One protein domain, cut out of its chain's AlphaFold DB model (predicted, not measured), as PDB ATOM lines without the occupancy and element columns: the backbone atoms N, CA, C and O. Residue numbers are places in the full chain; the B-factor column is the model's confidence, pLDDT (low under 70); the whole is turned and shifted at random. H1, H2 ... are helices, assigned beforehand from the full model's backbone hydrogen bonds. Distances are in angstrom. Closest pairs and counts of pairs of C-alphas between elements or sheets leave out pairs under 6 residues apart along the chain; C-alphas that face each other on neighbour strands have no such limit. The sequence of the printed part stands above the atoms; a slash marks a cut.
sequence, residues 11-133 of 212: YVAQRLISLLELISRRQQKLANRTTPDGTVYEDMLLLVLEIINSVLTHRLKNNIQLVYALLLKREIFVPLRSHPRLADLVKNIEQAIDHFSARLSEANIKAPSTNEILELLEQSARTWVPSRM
ATOM      1  N   TYR A  11      54.645 -23.320 -17.545       94.25
ATOM      2  CA  TYR A  11      55.531 -24.120 -16.702       94.25
ATOM      3  C   TYR A  11      54.924 -24.440 -15.327       94.25
ATOM      4  O   TYR A  11      55.040 -25.565 -14.852       94.25
ATOM      5  N   VAL A  12      54.249 -23.480 -14.687       94.38
ATOM      6  CA  VAL A  12      53.637 -23.680 -13.364       94.38
ATOM      7  C   VAL A  12      52.458 -24.640 -13.471       94.38
ATOM      8  O   VAL A  12      52.381 -25.592 -12.698       94.38
ATOM      9  N   ALA A  13      51.606 -24.463 -14.487       94.94
ATOM     10  CA  ALA A  13      50.517 -25.391 -14.781       94.94
ATOM     11  C   ALA A  13      51.043 -26.823 -14.983       94.94
ATOM     12  O   ALA A  13      50.576 -27.762 -14.344       94.94
ATOM     13  N   GLN A  14      52.083 -26.993 -15.802       94.88
ATOM     14  CA  GLN A  14      52.713 -28.294 -16.028       94.88
ATOM     15  C   GLN A  14      53.302 -28.899 -14.752       94.88
ATOM     16  O   GLN A  14      53.171 -30.105 -14.531       94.88
ATOM     17  N   ARG A  15      53.943 -28.092 -13.899       96.31
ATOM     18  CA  ARG A  15      54.489 -28.559 -12.618       96.31
ATOM     19  C   ARG A  15      53.393 -28.985 -11.651       96.31
ATOM     20  O   ARG A  15      53.565 -30.019 -11.013       96.31
ATOM     21  N   LEU A  16      52.268 -28.272 -11.604       95.56
ATOM     22  CA  LEU A  16      51.107 -28.649 -10.797       95.56
ATOM     23  C   LEU A  16      50.547 -30.012 -11.227       95.56
ATOM     24  O   LEU A  16      50.356 -30.893 -10.393       95.56
ATOM     25  N   ILE A  17      50.373 -30.228 -12.537       95.75
ATOM     26  CA  ILE A  17      49.903 -31.517 -13.066       95.75
ATOM     27  C   ILE A  17      50.939 -32.629 -12.853       95.75
ATOM     28  O   ILE A  17      50.581 -33.749 -12.501       95.75
ATOM     29  N   SER A  18      52.231 -32.330 -13.003       95.31
ATOM     30  CA  SER A  18      53.305 -33.301 -12.751       95.31
ATOM     31  C   SER A  18      53.372 -33.715 -11.278       95.31
ATOM     32  O   SER A  18      53.635 -34.877 -10.977       95.31
ATOM     33  N   LEU A  19      53.130 -32.775 -10.361       95.88
ATOM     34  CA  LEU A  19      53.046 -33.039  -8.929       95.88
ATOM     35  C   LEU A  19      51.847 -33.941  -8.616       95.88
ATOM     36  O   LEU A  19      52.021 -34.956  -7.943       95.88
ATOM     37  N   LEU A  20      50.669 -33.616  -9.161       95.69
ATOM     38  CA  LEU A  20      49.474 -34.457  -9.054       95.69
ATOM     39  C   LEU A  20      49.761 -35.884  -9.550       95.69
ATOM     40  O   LEU A  20      49.435 -36.855  -8.871       95.69
ATOM     41  N   GLU A  21      50.432 -36.017 -10.700       94.50
ATOM     42  CA  GLU A  21      50.818 -37.307 -11.279       94.50
ATOM     43  C   GLU A  21      51.753 -38.097 -10.350       94.50
ATOM     44  O   GLU A  21      51.557 -39.293 -10.125       94.50
ATOM     45  N   LEU A  22      52.770 -37.433  -9.795       94.38
ATOM     46  CA  LEU A  22      53.738 -38.043  -8.886       94.38
ATOM     47  C   LEU A  22      53.061 -38.553  -7.608       94.38
ATOM     48  O   LEU A  22      53.308 -39.691  -7.203       94.38
ATOM     49  N   ILE A  23      52.223 -37.719  -6.985       92.44
ATOM     50  CA  ILE A  23      51.512 -38.052  -5.745       92.44
ATOM     51  C   ILE A  23      50.526 -39.189  -6.009       92.44
ATOM     52  O   ILE A  23      50.568 -40.187  -5.298       92.44
ATOM     53  N   SER A  24      49.730 -39.102  -7.078       91.69
ATOM     54  CA  SER A  24      48.779 -40.148  -7.482       91.69
ATOM     55  C   SER A  24      49.472 -41.503  -7.675       91.69
ATOM     56  O   SER A  24      49.071 -42.509  -7.092       91.69
ATOM     57  N   ARG A  25      50.603 -41.538  -8.395       90.56
ATOM     58  CA  ARG A  25      51.386 -42.773  -8.588       90.56
ATOM     59  C   ARG A  25      51.958 -43.324  -7.278       90.56
ATOM     60  O   ARG A  25      52.084 -44.541  -7.141       90.56
ATOM     61  N   ARG A  26      52.367 -42.462  -6.339       88.56
ATOM     62  CA  ARG A  26      52.862 -42.894  -5.019       88.56
ATOM     63  C   ARG A  26      51.730 -43.427  -4.150       88.56
ATOM     64  O   ARG A  26      51.880 -44.515  -3.602       88.56
ATOM     65  N   GLN A  27      50.608 -42.718  -4.097       87.62
ATOM     66  CA  GLN A  27      49.419 -43.125  -3.359       87.62
ATOM     67  C   GLN A  27      48.923 -44.491  -3.845       87.62
ATOM     68  O   GLN A  27      48.749 -45.378  -3.023       87.62
ATOM     69  N   GLN A  28      48.842 -44.735  -5.157       85.81
ATOM     70  CA  GLN A  28      48.419 -46.037  -5.697       85.81
ATOM     71  C   GLN A  28      49.346 -47.194  -5.297       85.81
ATOM     72  O   GLN A  28      48.884 -48.297  -5.015       85.81
ATOM     73  N   LYS A  29      50.665 -46.960  -5.248       85.44
ATOM     74  CA  LYS A  29      51.629 -47.975  -4.784       85.44
ATOM     75  C   LYS A  29      51.458 -48.291  -3.301       85.44
ATOM     76  O   LYS A  29      51.700 -49.424  -2.888       85.44
ATOM     77  N   LEU A  30      51.096 -47.282  -2.516       81.69
ATOM     78  CA  LEU A  30      50.934 -47.384  -1.073       81.69
ATOM     79  C   LEU A  30      49.510 -47.774  -0.667       81.69
ATOM     80  O   LEU A  30      49.348 -48.269   0.431       81.69
ATOM     81  N   ALA A  31      48.509 -47.673  -1.544       71.31
ATOM     82  CA  ALA A  31      47.113 -48.003  -1.245       71.31
ATOM     83  C   ALA A  31      46.917 -49.450  -0.750       71.31
ATOM     84  O   ALA A  31      46.022 -49.722   0.042       71.31
ATOM     85  N   ASN A  32      47.792 -50.374  -1.162       67.50
ATOM     86  CA  ASN A  32      47.773 -51.770  -0.709       67.50
ATOM     87  C   ASN A  32      48.438 -51.985   0.663       67.50
ATOM     88  O   ASN A  32      48.437 -53.099   1.183       67.50
ATOM     89  N   ARG A  33      49.063 -50.951   1.228       67.94
ATOM     90  CA  ARG A  33      49.736 -50.972   2.524       67.94
ATOM     91  C   ARG A  33      49.031 -49.948   3.403       67.94
ATOM     92  O   ARG A  33      49.137 -48.755   3.160       67.94
ATOM     93  N   THR A  34      48.319 -50.383   4.436       61.91
ATOM     94  CA  THR A  34      47.796 -49.472   5.464       61.91
ATOM     95  C   THR A  34      48.960 -48.918   6.286       61.91
ATOM     96  O   THR A  34      49.243 -49.395   7.382       61.91
ATOM     97  N   THR A  35      49.689 -47.959   5.719       69.31
ATOM     98  CA  THR A  35      50.722 -47.172   6.391       69.31
ATOM     99  C   THR A  35      50.205 -45.748   6.596       69.31
ATOM    100  O   THR A  35      49.446 -45.255   5.756       69.31
ATOM    101  N   PRO A  36      50.615 -45.062   7.677       73.56
ATOM    102  CA  PRO A  36      50.274 -43.653   7.900       73.56
ATOM    103  C   PRO A  36      50.714 -42.751   6.733       73.56
ATOM    104  O   PRO A  36      50.082 -41.742   6.449       73.56
ATOM    105  N   ASP A  37      51.735 -43.152   5.972       75.50
ATOM    106  CA  ASP A  37      52.154 -42.432   4.766       75.50
ATOM    107  C   ASP A  37      51.055 -42.385   3.692       75.50
ATOM    108  O   ASP A  37      50.951 -41.412   2.947       75.50
ATOM    109  N   GLY A  38      50.221 -43.429   3.595       79.38
ATOM    110  CA  GLY A  38      49.153 -43.515   2.601       79.38
ATOM    111  C   GLY A  38      48.100 -42.418   2.764       79.38
ATOM    112  O   GLY A  38      47.675 -41.836   1.765       79.38
ATOM    113  N   THR A  39      47.735 -42.091   4.009       82.81
ATOM    114  CA  THR A  39      46.771 -41.020   4.312       82.81
ATOM    115  C   THR A  39      47.365 -39.646   4.022       82.81
ATOM    116  O   THR A  39      46.691 -38.810   3.430       82.81
ATOM    117  N   VAL A  40      48.654 -39.434   4.313       88.50
ATOM    118  CA  VAL A  40      49.351 -38.174   3.996       88.50
ATOM    119  C   VAL A  40      49.344 -37.896   2.491       88.50
ATOM    120  O   VAL A  40      49.048 -36.779   2.068       88.50
ATOM    121  N   TYR A  41      49.632 -38.900   1.655       89.69
ATOM    122  CA  TYR A  41      49.571 -38.719   0.200       89.69
ATOM    123  C   TYR A  41      48.144 -38.491  -0.312       89.69
ATOM    124  O   TYR A  41      47.975 -37.757  -1.284       89.69
ATOM    125  N   GLU A  42      47.131 -39.097   0.314       89.00
ATOM    126  CA  GLU A  42      45.725 -38.838  -0.019       89.00
ATOM    127  C   GLU A  42      45.334 -37.389   0.302       89.00
ATOM    128  O   GLU A  42      44.762 -36.711  -0.550       89.00
ATOM    129  N   ASP A  43      45.710 -36.882   1.475       90.12
ATOM    130  CA  ASP A  43      45.418 -35.504   1.875       90.12
ATOM    131  C   ASP A  43      46.185 -34.484   1.012       90.12
ATOM    132  O   ASP A  43      45.632 -33.460   0.608       90.12
ATOM    133  N   MET A  44      47.428 -34.785   0.617       92.50
ATOM    134  CA  MET A  44      48.153 -33.974  -0.373       92.50
ATOM    135  C   MET A  44      47.463 -33.979  -1.741       92.50
ATOM    136  O   MET A  44      47.441 -32.958  -2.431       92.50
ATOM    137  N   LEU A  45      46.916 -35.121  -2.162       93.31
ATOM    138  CA  LEU A  45      46.210 -35.240  -3.432       93.31
ATOM    139  C   LEU A  45      44.906 -34.432  -3.416       93.31
ATOM    140  O   LEU A  45      44.632 -33.719  -4.381       93.31
ATOM    141  N   LEU A  46      44.157 -34.496  -2.311       92.62
ATOM    142  CA  LEU A  46      42.984 -33.658  -2.055       92.62
ATOM    143  C   LEU A  46      43.327 -32.179  -2.186       92.62
ATOM    144  O   LEU A  46      42.726 -31.492  -3.007       92.62
ATOM    145  N   LEU A  47      44.359 -31.725  -1.474       92.94
ATOM    146  CA  LEU A  47      44.799 -30.333  -1.502       92.94
ATOM    147  C   LEU A  47      45.102 -29.852  -2.929       92.94
ATOM    148  O   LEU A  47      44.660 -28.781  -3.345       92.94
ATOM    149  N   VAL A  48      45.844 -30.641  -3.714       94.69
ATOM    150  CA  VAL A  48      46.175 -30.271  -5.102       94.69
ATOM    151  C   VAL A  48      44.918 -30.226  -5.979       94.69
ATOM    152  O   VAL A  48      44.775 -29.309  -6.791       94.69
ATOM    153  N   LEU A  49      43.989 -31.171  -5.815       94.94
ATOM    154  CA  LEU A  49      42.723 -31.189  -6.555       94.94
ATOM    155  C   LEU A  49      41.800 -30.024  -6.172       94.94
ATOM    156  O   LEU A  49      41.143 -29.467  -7.053       94.94
ATOM    157  N   GLU A  50      41.767 -29.625  -4.902       92.69
ATOM    158  CA  GLU A  50      41.028 -28.456  -4.414       92.69
ATOM    159  C   GLU A  50      41.604 -27.153  -4.977       92.69
ATOM    160  O   GLU A  50      40.847 -26.288  -5.422       92.69
ATOM    161  N   ILE A  51      42.936 -27.028  -5.050       92.25
ATOM    162  CA  ILE A  51      43.599 -25.884  -5.697       92.25
ATOM    163  C   ILE A  51      43.200 -25.805  -7.175       92.25
ATOM    164  O   ILE A  51      42.802 -24.738  -7.648       92.25
ATOM    165  N   ILE A  52      43.265 -26.925  -7.905       94.31
ATOM    166  CA  ILE A  52      42.861 -26.975  -9.318       94.31
ATOM    167  C   ILE A  52      41.387 -26.581  -9.462       94.31
ATOM    168  O   ILE A  52      41.071 -25.717 -10.282       94.31
ATOM    169  N   ASN A  53      40.496 -27.156  -8.651       93.62
ATOM    170  CA  ASN A  53      39.071 -26.823  -8.658       93.62
ATOM    171  C   ASN A  53      38.838 -25.333  -8.395       93.62
ATOM    172  O   ASN A  53      38.143 -24.685  -9.169       93.62
ATOM    173  N   SER A  54      39.489 -24.755  -7.383       91.12
ATOM    174  CA  SER A  54      39.386 -23.327  -7.070       91.12
ATOM    175  C   SER A  54      39.775 -22.446  -8.267       91.12
ATOM    176  O   SER A  54      39.070 -21.487  -8.601       91.12
ATOM    177  N   VAL A  55      40.852 -22.795  -8.982       92.00
ATOM    178  CA  VAL A  55      41.254 -22.077 -10.201       92.00
ATOM    179  C   VAL A  55      40.206 -22.233 -11.307       92.00
ATOM    180  O   VAL A  55      39.837 -21.233 -11.924       92.00
ATOM    181  N   LEU A  56      39.682 -23.438 -11.547       92.12
ATOM    182  CA  LEU A  56      38.670 -23.690 -12.583       92.12
ATOM    183  C   LEU A  56      37.313 -23.023 -12.283       92.12
ATOM    184  O   LEU A  56      36.640 -22.535 -13.194       92.12
ATOM    185  N   THR A  57      36.917 -22.947 -11.015       90.44
ATOM    186  CA  THR A  57      35.648 -22.337 -10.608       90.44
ATOM    187  C   THR A  57      35.720 -20.812 -10.656       90.44
ATOM    188  O   THR A  57      34.810 -20.165 -11.176       90.44
ATOM    189  N   HIS A  58      36.804 -20.212 -10.157       88.25
ATOM    190  CA  HIS A  58      36.853 -18.761  -9.945       88.25
ATOM    191  C   HIS A  58      37.689 -17.998 -10.972       88.25
ATOM    192  O   HIS A  58      37.449 -16.809 -11.191       88.25
ATOM    193  N   ARG A  59      38.694 -18.636 -11.580       89.19
ATOM    194  CA  ARG A  59      39.754 -17.951 -12.342       89.19
ATOM    195  C   ARG A  59      40.094 -18.620 -13.674       89.19
ATOM    196  O   ARG A  59      41.118 -18.284 -14.264       89.19
ATOM    197  N   LEU A  60      39.251 -19.519 -14.186       92.25
ATOM    198  CA  LEU A  60      39.553 -20.299 -15.393       92.25
ATOM    199  C   LEU A  60      39.916 -19.419 -16.587       92.25
ATOM    200  O   LEU A  60      40.891 -19.689 -17.280       92.25
ATOM    201  N   LYS A  61      39.160 -18.332 -16.791       91.94
ATOM    202  CA  LYS A  61      39.347 -17.392 -17.909       91.94
ATOM    203  C   LYS A  61      40.739 -16.751 -17.932       91.94
ATOM    204  O   LYS A  61      41.201 -16.377 -18.998       91.94
ATOM    205  N   ASN A  62      41.392 -16.648 -16.776       90.88
ATOM    206  CA  ASN A  62      42.741 -16.102 -16.617       90.88
ATOM    207  C   ASN A  62      43.820 -17.194 -16.554       90.88
ATOM    208  O   ASN A  62      44.995 -16.891 -16.414       90.88
ATOM    209  N   ASN A  63      43.448 -18.475 -16.598       94.25
ATOM    210  CA  ASN A  63      44.362 -19.595 -16.376       94.25
ATOM    211  C   ASN A  63      44.222 -20.655 -17.478       94.25
ATOM    212  O   ASN A  63      44.133 -21.853 -17.214       94.25
ATOM    213  N   ILE A  64      44.229 -20.214 -18.739       95.31
ATOM    214  CA  ILE A  64      44.061 -21.082 -19.917       95.31
ATOM    215  C   ILE A  64      45.178 -22.124 -20.036       95.31
ATOM    216  O   ILE A  64      44.932 -23.260 -20.439       95.31
ATOM    217  N   GLN A  65      46.386 -21.781 -19.592       95.69
ATOM    218  CA  GLN A  65      47.511 -22.714 -19.544       95.69
ATOM    219  C   GLN A  65      47.233 -23.935 -18.653       95.69
ATOM    220  O   GLN A  65      47.687 -25.037 -18.961       95.69
ATOM    221  N   LEU A  66      46.446 -23.772 -17.578       96.38
ATOM    222  CA  LEU A  66      45.998 -24.899 -16.755       96.38
ATOM    223  C   LEU A  66      45.061 -25.809 -17.537       96.38
ATOM    224  O   LEU A  66      45.246 -27.020 -17.536       96.38
ATOM    225  N   VAL A  67      44.077 -25.221 -18.219       95.88
ATOM    226  CA  VAL A  67      43.100 -25.958 -19.031       95.88
ATOM    227  C   VAL A  67      43.814 -26.760 -20.118       95.88
ATOM    228  O   VAL A  67      43.543 -27.946 -20.290       95.88
ATOM    229  N   TYR A  68      44.788 -26.147 -20.794       96.00
ATOM    230  CA  TYR A  68      45.626 -26.824 -21.778       96.00
ATOM    231  C   TYR A  68      46.402 -28.008 -21.172       96.00
ATOM    232  O   TYR A  68      46.380 -29.112 -21.719       96.00
ATOM    233  N   ALA A  69      47.044 -27.814 -20.015       96.31
ATOM    234  CA  ALA A  69      47.774 -28.882 -19.331       96.31
ATOM    235  C   ALA A  69      46.854 -30.037 -18.882       96.31
ATOM    236  O   ALA A  69      47.238 -31.202 -18.998       96.31
ATOM    237  N   LEU A  70      45.640 -29.725 -18.415       96.44
ATOM    238  CA  LEU A  70      44.623 -30.708 -18.032       96.44
ATOM    239  C   LEU A  70      44.158 -31.545 -19.229       96.44
ATOM    240  O   LEU A  70      44.082 -32.768 -19.118       96.44
ATOM    241  N   LEU A  71      43.917 -30.914 -20.384       94.94
ATOM    242  CA  LEU A  71      43.541 -31.607 -21.623       94.94
ATOM    243  C   LEU A  71      44.610 -32.619 -22.058       94.94
ATOM    244  O   LEU A  71      44.281 -33.755 -22.393       94.94
ATOM    245  N   LEU A  72      45.890 -32.232 -22.002       93.81
ATOM    246  CA  LEU A  72      47.009 -33.099 -22.390       93.81
ATOM    247  C   LEU A  72      47.147 -34.332 -21.483       93.81
ATOM    248  O   LEU A  72      47.649 -35.374 -21.903       93.81
ATOM    249  N   LYS A  73      46.729 -34.209 -20.222       94.25
ATOM    250  CA  LYS A  73      46.959 -35.198 -19.165       94.25
ATOM    251  C   LYS A  73      45.660 -35.740 -18.556       94.25
ATOM    252  O   LYS A  73      45.663 -36.191 -17.412       94.25
ATOM    253  N   ARG A  74      44.569 -35.770 -19.332       94.94
ATOM    254  CA  ARG A  74      43.240 -36.237 -18.883       94.94
ATOM    255  C   ARG A  74      43.245 -37.633 -18.243       94.94
ATOM    256  O   ARG A  74      42.490 -37.889 -17.315       94.94
ATOM    257  N   GLU A  75      44.131 -38.519 -18.694       94.12
ATOM    258  CA  GLU A  75      44.199 -39.910 -18.222       94.12
ATOM    259  C   GLU A  75      44.615 -40.040 -16.747       94.12
ATOM    260  O   GLU A  75      44.331 -41.055 -16.115       94.12
ATOM    261  N   ILE A  76      45.248 -39.012 -16.163       94.19
ATOM    262  CA  ILE A  76      45.659 -39.022 -14.746       94.19
ATOM    263  C   ILE A  76      44.440 -39.117 -13.814       94.19
ATOM    264  O   ILE A  76      44.553 -39.658 -12.714       94.19
ATOM    265  N   PHE A  77      43.279 -38.622 -14.249       94.25
ATOM    266  CA  PHE A  77      42.066 -38.549 -13.435       94.25
ATOM    267  C   PHE A  77      41.271 -39.859 -13.398       94.25
ATOM    268  O   PHE A  77      40.591 -40.126 -12.410       94.25
ATOM    269  N   VAL A  78      41.413 -40.722 -14.409       92.56
ATOM    270  CA  VAL A  78      40.697 -42.007 -14.516       92.56
ATOM    271  C   VAL A  78      40.825 -42.879 -13.257       92.56
ATOM    272  O   VAL A  78      39.789 -43.278 -12.721       92.56
ATOM    273  N   PRO A  79      42.034 -43.163 -12.729       91.00
ATOM    274  CA  PRO A  79      42.170 -43.976 -11.520       91.00
ATOM    275  C   PRO A  79      41.704 -43.262 -10.243       91.00
ATOM    276  O   PRO A  79      41.501 -43.919  -9.230       91.00
ATOM    277  N   LEU A  80      41.532 -41.935 -10.265       91.06
ATOM    278  CA  LEU A  80      41.093 -41.161  -9.100       91.06
ATOM    279  C   LEU A  80      39.569 -41.203  -8.907       91.06
ATOM    280  O   LEU A  80      39.086 -40.924  -7.815       91.06
ATOM    281  N   ARG A  81      38.810 -41.603  -9.937       91.12
ATOM    282  CA  ARG A  81      37.338 -41.685  -9.909       91.12
ATOM    283  C   ARG A  81      36.794 -42.696  -8.901       91.12
ATOM    284  O   ARG A  81      35.685 -42.527  -8.409       91.12
ATOM    285  N   SER A  82      37.538 -43.768  -8.631       87.62
ATOM    286  CA  SER A  82      37.116 -44.816  -7.694       87.62
ATOM    287  C   SER A  82      37.297 -44.414  -6.230       87.62
ATOM    288  O   SER A  82      36.755 -45.085  -5.353       87.62
ATOM    289  N   HIS A  83      38.043 -43.339  -5.952       88.19
ATOM    290  CA  HIS A  83      38.274 -42.867  -4.595       88.19
ATOM    291  C   HIS A  83      37.112 -41.980  -4.119       88.19
ATOM    292  O   HIS A  83      36.920 -40.889  -4.659       88.19
ATOM    293  N   PRO A  84      36.368 -42.377  -3.068       87.38
ATOM    294  CA  PRO A  84      35.146 -41.687  -2.657       87.38
ATOM    295  C   PRO A  84      35.379 -40.244  -2.191       87.38
ATOM    296  O   PRO A  84      34.531 -39.396  -2.430       87.38
ATOM    297  N   ARG A  85      36.537 -39.935  -1.587       88.62
ATOM    298  CA  ARG A  85      36.895 -38.561  -1.175       88.62
ATOM    299  C   ARG A  85      37.274 -37.652  -2.353       88.62
ATOM    300  O   ARG A  85      37.206 -36.438  -2.223       88.62
ATOM    301  N   LEU A  86      37.701 -38.225  -3.481       91.56
ATOM    302  CA  LEU A  86      38.224 -37.481  -4.635       91.56
ATOM    303  C   LEU A  86      37.204 -37.358  -5.772       91.56
ATOM    304  O   LEU A  86      37.369 -36.508  -6.645       91.56
ATOM    305  N   ALA A  87      36.183 -38.218  -5.787       92.12
ATOM    306  CA  ALA A  87      35.276 -38.400  -6.915       92.12
ATOM    307  C   ALA A  87      34.605 -37.095  -7.372       92.12
ATOM    308  O   ALA A  87      34.623 -36.797  -8.566       92.12
ATOM    309  N   ASP A  88      34.094 -36.285  -6.442       92.38
ATOM    310  CA  ASP A  88      33.399 -35.030  -6.762       92.38
ATOM    311  C   ASP A  88      34.365 -33.971  -7.329       92.38
ATOM    312  O   ASP A  88      34.092 -33.328  -8.347       92.38
ATOM    313  N   LEU A  89      35.566 -33.860  -6.742       93.94
ATOM    314  CA  LEU A  89      36.637 -32.984  -7.233       93.94
ATOM    315  C   LEU A  89      37.082 -33.372  -8.647       93.94
ATOM    316  O   LEU A  89      37.305 -32.503  -9.494       93.94
ATOM    317  N   VAL A  90      37.222 -34.675  -8.899       95.69
ATOM    318  CA  VAL A  90      37.604 -35.226 -10.204       95.69
ATOM    319  C   VAL A  90      36.503 -34.974 -11.229       95.69
ATOM    320  O   VAL A  90      36.795 -34.485 -12.317       95.69
ATOM    321  N   LYS A  91      35.241 -35.220 -10.872       94.56
ATOM    322  CA  LYS A  91      34.076 -34.978 -11.732       94.56
ATOM    323  C   LYS A  91      34.018 -33.528 -12.214       94.56
ATOM    324  O   LYS A  91      33.813 -33.289 -13.403       94.56
ATOM    325  N   ASN A  92      34.246 -32.566 -11.326       94.31
ATOM    326  CA  ASN A  92      34.293 -31.147 -11.675       94.31
ATOM    327  C   ASN A  92      35.403 -30.813 -12.689       94.31
ATOM    328  O   ASN A  92      35.174 -30.073 -13.649       94.31
ATOM    329  N   ILE A  93      36.602 -31.373 -12.502       95.50
ATOM    330  CA  ILE A  93      37.723 -31.192 -13.436       95.50
ATOM    331  C   ILE A  93      37.402 -31.834 -14.790       95.50
ATOM    332  O   ILE A  93      37.634 -31.221 -15.833       95.50
ATOM    333  N   GLU A  94      36.834 -33.040 -14.794       95.31
ATOM    334  CA  GLU A  94      36.465 -33.754 -16.017       95.31
ATOM    335  C   GLU A  94      35.382 -33.028 -16.813       95.31
ATOM    336  O   GLU A  94      35.508 -32.918 -18.027       95.31
ATOM    337  N   GLN A  95      34.392 -32.417 -16.157       94.25
ATOM    338  CA  GLN A  95      33.409 -31.569 -16.838       94.25
ATOM    339  C   GLN A  95      34.053 -30.387 -17.572       94.25
ATOM    340  O   GLN A  95      33.624 -30.030 -18.675       94.25
ATOM    341  N   ALA A  96      35.078 -29.769 -16.978       94.38
ATOM    342  CA  ALA A  96      35.838 -28.722 -17.650       94.38
ATOM    343  C   ALA A  96      36.607 -29.299 -18.849       94.38
ATOM    344  O   ALA A  96      36.481 -28.778 -19.959       94.38
ATOM    345  N   ILE A  97      37.340 -30.400 -18.654       95.12
ATOM    346  CA  ILE A  97      38.077 -31.095 -19.722       95.12
ATOM    347  C   ILE A  97      37.146 -31.443 -20.890       95.12
ATOM    348  O   ILE A  97      37.459 -31.111 -22.031       95.12
ATOM    349  N   ASP A  98      35.988 -32.044 -20.622       94.50
ATOM    350  CA  ASP A  98      35.037 -32.478 -21.642       94.50
ATOM    351  C   ASP A  98      34.433 -31.292 -22.403       94.50
ATOM    352  O   ASP A  98      34.337 -31.334 -23.630       94.50
ATOM    353  N   HIS A  99      34.102 -30.193 -21.716       93.25
ATOM    354  CA  HIS A  99      33.634 -28.970 -22.371       93.25
ATOM    355  C   HIS A  99      34.667 -28.424 -23.365       93.25
ATOM    356  O   HIS A  99      34.327 -28.124 -24.509       93.25
ATOM    357  N   PHE A 100      35.930 -28.289 -22.952       94.00
ATOM    358  CA  PHE A 100      36.973 -27.756 -23.834       94.00
ATOM    359  C   PHE A 100      37.391 -28.755 -24.917       94.00
ATOM    360  O   PHE A 100      37.667 -28.346 -26.044       94.00
ATOM    361  N   SER A 101      37.363 -30.056 -24.622       93.81
ATOM    362  CA  SER A 101      37.590 -31.113 -25.609       93.81
ATOM    363  C   SER A 101      36.520 -31.093 -26.703       93.81
ATOM    364  O   SER A 101      36.858 -31.223 -27.880       93.81
ATOM    365  N   ALA A 102      35.247 -30.891 -26.346       93.25
ATOM    366  CA  ALA A 102      34.159 -30.764 -27.313       93.25
ATOM    367  C   ALA A 102      34.379 -29.555 -28.236       93.25
ATOM    368  O   ALA A 102      34.366 -29.707 -29.456       93.25
ATOM    369  N   ARG A 103      34.711 -28.384 -27.676       91.81
ATOM    370  CA  ARG A 103      35.014 -27.170 -28.460       91.81
ATOM    371  C   ARG A 103      36.197 -27.346 -29.409       91.81
ATOM    372  O   ARG A 103      36.148 -26.880 -30.544       91.81
ATOM    373  N   LEU A 104      37.243 -28.041 -28.965       90.81
ATOM    374  CA  LEU A 104      38.399 -28.344 -29.807       90.81
ATOM    375  C   LEU A 104      38.027 -29.284 -30.962       90.81
ATOM    376  O   LEU A 104      38.491 -29.091 -32.084       90.81
ATOM    377  N   SER A 105      37.153 -30.264 -30.710       89.88
ATOM    378  CA  SER A 105      36.655 -31.168 -31.752       89.88
ATOM    379  C   SER A 105      35.735 -30.470 -32.763       89.88
ATOM    380  O   SER A 105      35.843 -30.732 -33.959       89.88
ATOM    381  N   GLU A 106      34.896 -29.529 -32.314       90.94
ATOM    382  CA  GLU A 106      34.003 -28.730 -33.167       90.94
ATOM    383  C   GLU A 106      34.777 -27.829 -34.137       90.94
ATOM    384  O   GLU A 106      34.373 -27.668 -35.286       90.94
ATOM    385  N   ALA A 107      35.912 -27.276 -33.699       86.81
ATOM    386  CA  ALA A 107      36.763 -26.439 -34.542       86.81
ATOM    387  C   ALA A 107      37.433 -27.218 -35.692       86.81
ATOM    388  O   ALA A 107      37.863 -26.606 -36.668       86.81
ATOM    389  N   ASN A 108      37.507 -28.555 -35.593       79.38
ATOM    390  CA  ASN A 108      37.989 -29.475 -36.631       79.38
ATOM    391  C   ASN A 108      39.314 -29.049 -37.304       79.38
ATOM    392  O   ASN A 108      39.502 -29.191 -38.517       79.38
ATOM    393  N   ILE A 109      40.242 -28.501 -36.517       79.25
ATOM    394  CA  ILE A 109      41.546 -28.053 -37.010       79.25
ATOM    395  C   ILE A 109      42.434 -29.287 -37.191       79.25
ATOM    396  O   ILE A 109      42.648 -30.062 -36.258       79.25
ATOM    397  N   LYS A 110      42.957 -29.500 -38.403       72.69
ATOM    398  CA  LYS A 110      43.890 -30.598 -38.681       72.69
ATOM    399  C   LYS A 110      45.288 -30.219 -38.189       72.69
ATOM    400  O   LYS A 110      45.872 -29.287 -38.723       72.69
ATOM    401  N   ALA A 111      45.814 -30.981 -37.228       77.62
ATOM    402  CA  ALA A 111      47.139 -30.789 -36.623       77.62
ATOM    403  C   ALA A 111      47.382 -29.353 -36.095       77.62
ATOM    404  O   ALA A 111      48.307 -28.685 -36.554       77.62
ATOM    405  N   PRO A 112      46.558 -28.878 -35.141       82.31
ATOM    406  CA  PRO A 112      46.652 -27.514 -34.640       82.31
ATOM    407  C   PRO A 112      47.974 -27.271 -33.910       82.31
ATOM    408  O   PRO A 112      48.458 -28.128 -33.161       82.31
ATOM    409  N   SER A 113      48.542 -26.083 -34.096       89.38
ATOM    410  CA  SER A 113      49.700 -25.644 -33.314       89.38
ATOM    411  C   SER A 113      49.302 -25.331 -31.867       89.38
ATOM    412  O   SER A 113      48.141 -25.053 -31.566       89.38
ATOM    413  N   THR A 114      50.266 -25.323 -30.941       89.75
ATOM    414  CA  THR A 114      49.998 -24.970 -29.534       89.75
ATOM    415  C   THR A 114      49.330 -23.599 -29.396       89.75
ATOM    416  O   THR A 114      48.420 -23.452 -28.585       89.75
ATOM    417  N   ASN A 115      49.735 -22.613 -30.202       91.31
ATOM    418  CA  ASN A 115      49.162 -21.265 -30.155       91.31
ATOM    419  C   ASN A 115      47.709 -21.247 -30.639       91.31
ATOM    420  O   ASN A 115      46.867 -20.648 -29.980       91.31
ATOM    421  N   GLU A 116      47.391 -21.971 -31.715       91.44
ATOM    422  CA  GLU A 116      46.011 -22.097 -32.209       91.44
ATOM    423  C   GLU A 116      45.095 -22.747 -31.167       91.44
ATOM    424  O   GLU A 116      43.962 -22.308 -30.967       91.44
ATOM    425  N   ILE A 117      45.590 -23.770 -30.457       93.25
ATOM    426  CA  ILE A 117      44.840 -24.389 -29.359       93.25
ATOM    427  C   ILE A 117      44.595 -23.361 -28.252       93.25
ATOM    428  O   ILE A 117      43.468 -23.237 -27.783       93.25
ATOM    429  N   LEU A 118      45.621 -22.617 -27.831       93.69
ATOM    430  CA  LEU A 118      45.492 -21.625 -26.759       93.69
ATOM    431  C   LEU A 118      44.514 -20.500 -27.123       93.69
ATOM    432  O   LEU A 118      43.662 -20.164 -26.302       93.69
ATOM    433  N   GLU A 119      44.562 -19.986 -28.353       93.31
ATOM    434  CA  GLU A 119      43.610 -18.984 -28.847       93.31
ATOM    435  C   GLU A 119      42.170 -19.518 -28.848       93.31
ATOM    436  O   GLU A 119      41.238 -18.841 -28.403       93.31
ATOM    437  N   LEU A 120      41.967 -20.763 -29.291       94.06
ATOM    438  CA  LEU A 120      40.650 -21.397 -29.263       94.06
ATOM    439  C   LEU A 120      40.147 -21.617 -27.829       94.06
ATOM    440  O   LEU A 120      38.954 -21.441 -27.551       94.06
ATOM    441  N   LEU A 121      41.034 -21.991 -26.904       94.56
ATOM    442  CA  LEU A 121      40.693 -22.144 -25.492       94.56
ATOM    443  C   LEU A 121      40.320 -20.799 -24.860       94.56
ATOM    444  O   LEU A 121      39.323 -20.736 -24.140       94.56
ATOM    445  N   GLU A 122      41.042 -19.718 -25.167       94.38
ATOM    446  CA  GLU A 122      40.702 -18.356 -24.737       94.38
ATOM    447  C   GLU A 122      39.310 -17.931 -25.220       94.38
ATOM    448  O   GLU A 122      38.514 -17.387 -24.449       94.38
ATOM    449  N   GLN A 123      38.979 -18.214 -26.482       92.75
ATOM    450  CA  GLN A 123      37.651 -17.944 -27.036       92.75
ATOM    451  C   GLN A 123      36.574 -18.778 -26.329       92.75
ATOM    452  O   GLN A 123      35.557 -18.242 -25.877       92.75
ATOM    453  N   SER A 124      36.823 -20.077 -26.162       92.12
ATOM    454  CA  SER A 124      35.906 -21.020 -25.513       92.12
ATOM    455  C   SER A 124      35.655 -20.669 -24.043       92.12
ATOM    456  O   SER A 124      34.524 -20.781 -23.558       92.12
ATOM    457  N   ALA A 125      36.674 -20.167 -23.342       93.31
ATOM    458  CA  ALA A 125      36.593 -19.777 -21.939       93.31
ATOM    459  C   ALA A 125      35.629 -18.609 -21.697       93.31
ATOM    460  O   ALA A 125      35.070 -18.487 -20.605       93.31
ATOM    461  N   ARG A 126      35.348 -17.777 -22.709       90.38
ATOM    462  CA  ARG A 126      34.343 -16.702 -22.601       90.38
ATOM    463  C   ARG A 126      32.939 -17.251 -22.362       90.38
ATOM    464  O   ARG A 126      32.170 -16.636 -21.627       90.38
ATOM    465  N   THR A 127      32.642 -18.417 -22.936       89.88
ATOM    466  CA  THR A 127      31.351 -19.114 -22.811       89.88
ATOM    467  C   THR A 127      31.286 -20.094 -21.639       89.88
ATOM    468  O   THR A 127      30.233 -20.677 -21.391       89.88
ATOM    469  N   TRP A 128      32.391 -20.271 -20.907       90.06
ATOM    470  CA  TRP A 128      32.433 -21.138 -19.734       90.06
ATOM    471  C   TRP A 128      31.553 -20.584 -18.609       90.06
ATOM    472  O   TRP A 128      31.668 -19.413 -18.231       90.06
ATOM    473  N   VAL A 129      30.704 -21.452 -18.054       86.25
ATOM    474  CA  VAL A 129      29.815 -21.139 -16.932       86.25
ATOM    475  C   VAL A 129      30.191 -22.033 -15.746       86.25
ATOM    476  O   VAL A 129      29.900 -23.230 -15.790       86.25
ATOM    477  N   PRO A 130      30.789 -21.472 -14.675       79.38
ATOM    478  CA  PRO A 130      31.186 -22.232 -13.489       79.38
ATOM    479  C   PRO A 130      30.031 -22.944 -12.777       79.38
ATOM    480  O   PRO A 130      30.262 -23.956 -12.135       79.38
ATOM    481  N   SER A 131      28.786 -22.475 -12.933       74.12
ATOM    482  CA  SER A 131      27.582 -23.095 -12.346       74.12
ATOM    483  C   SER A 131      27.310 -24.529 -12.813       74.12
ATOM    484  O   SER A 131      26.396 -25.164 -12.299       74.12
ATOM    485  N   ARG A 132      28.048 -25.025 -13.813       73.94
ATOM    486  CA  ARG A 132      28.007 -26.435 -14.216       73.94
ATOM    487  C   ARG A 132      28.745 -27.344 -13.228       73.94
ATOM    488  O   ARG A 132      28.372 -28.506 -13.125       73.94
ATOM    489  N   MET A 133      29.738 -26.805 -12.517       83.38
ATOM    490  CA  MET A 133      30.511 -27.513 -11.499       83.38
ATOM    491  C   MET A 133      29.743 -27.561 -10.178       83.38
ATOM    492  O   MET A 133      29.001 -26.639  -9.832       83.38
TER     493      MET A 133
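What this domain is: This is residues 11 to 133 of the 212 residues of the protein "Dymeclin" of Syncephalastrum racemosum (UniProt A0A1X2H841). A helical hairpin, H1 and H2, reaches one end of an elongated helical body, and H4 runs from H2 past short H3 to H5 at the other end. H3 packs on the start of H1, on H4 and on H5. The 123 printed residues hold helices H1 to H5 in order and no named strand: all helix, packing mostly crossed, at more than shallow tilts. It is compact, radius of gyration of the C-alphas 15.3 A, spanning 47 by 30 by 23 A.

Where its parts are: H1, residues 11 to 30, 28.4 A, begins at C-alpha (55.531, -24.120, -16.702). H2 is residues 36 to 58, 33.4 A; H3, 64 to 72, 12.6 A; H4, 87 to 106, 28.0 A. H5, 114 to 126, 19.0 A, ends at C-alpha (34.343, -16.702, -22.601).

How they stand to each other: H3 and H4 are the hub, touching 3 helices each; H3 touches H5, their closest C-alphas being those of Ile 64 and Glu 122, 6.5 A apart. H1 and H2 touch at Leu 30 and Gly 38, 5.6 A, opposite ways at 32 degrees, a shallow tilt, only just. H3 touches H1 at Ala 13, from Leu 66, 5.0 A, and H4 at Leu 71 and Ile 97, 5.8 A, about perpendicular at 87 degrees. H4 touches H2 at Leu 89 and Leu 49, 6.4 A. H1 and H4 are apart. Every O i to N i+4 pair is within hydrogen-bond range in H1 to H4; H5 has 8 of 9.

The domain as a whole: The C-alphas farthest apart, of Pro 36 and Lys 110, are 48.8 A apart. The printed part has no cut. The link H3 to H4 is long. Residues 32 to 35 have pLDDT under 70.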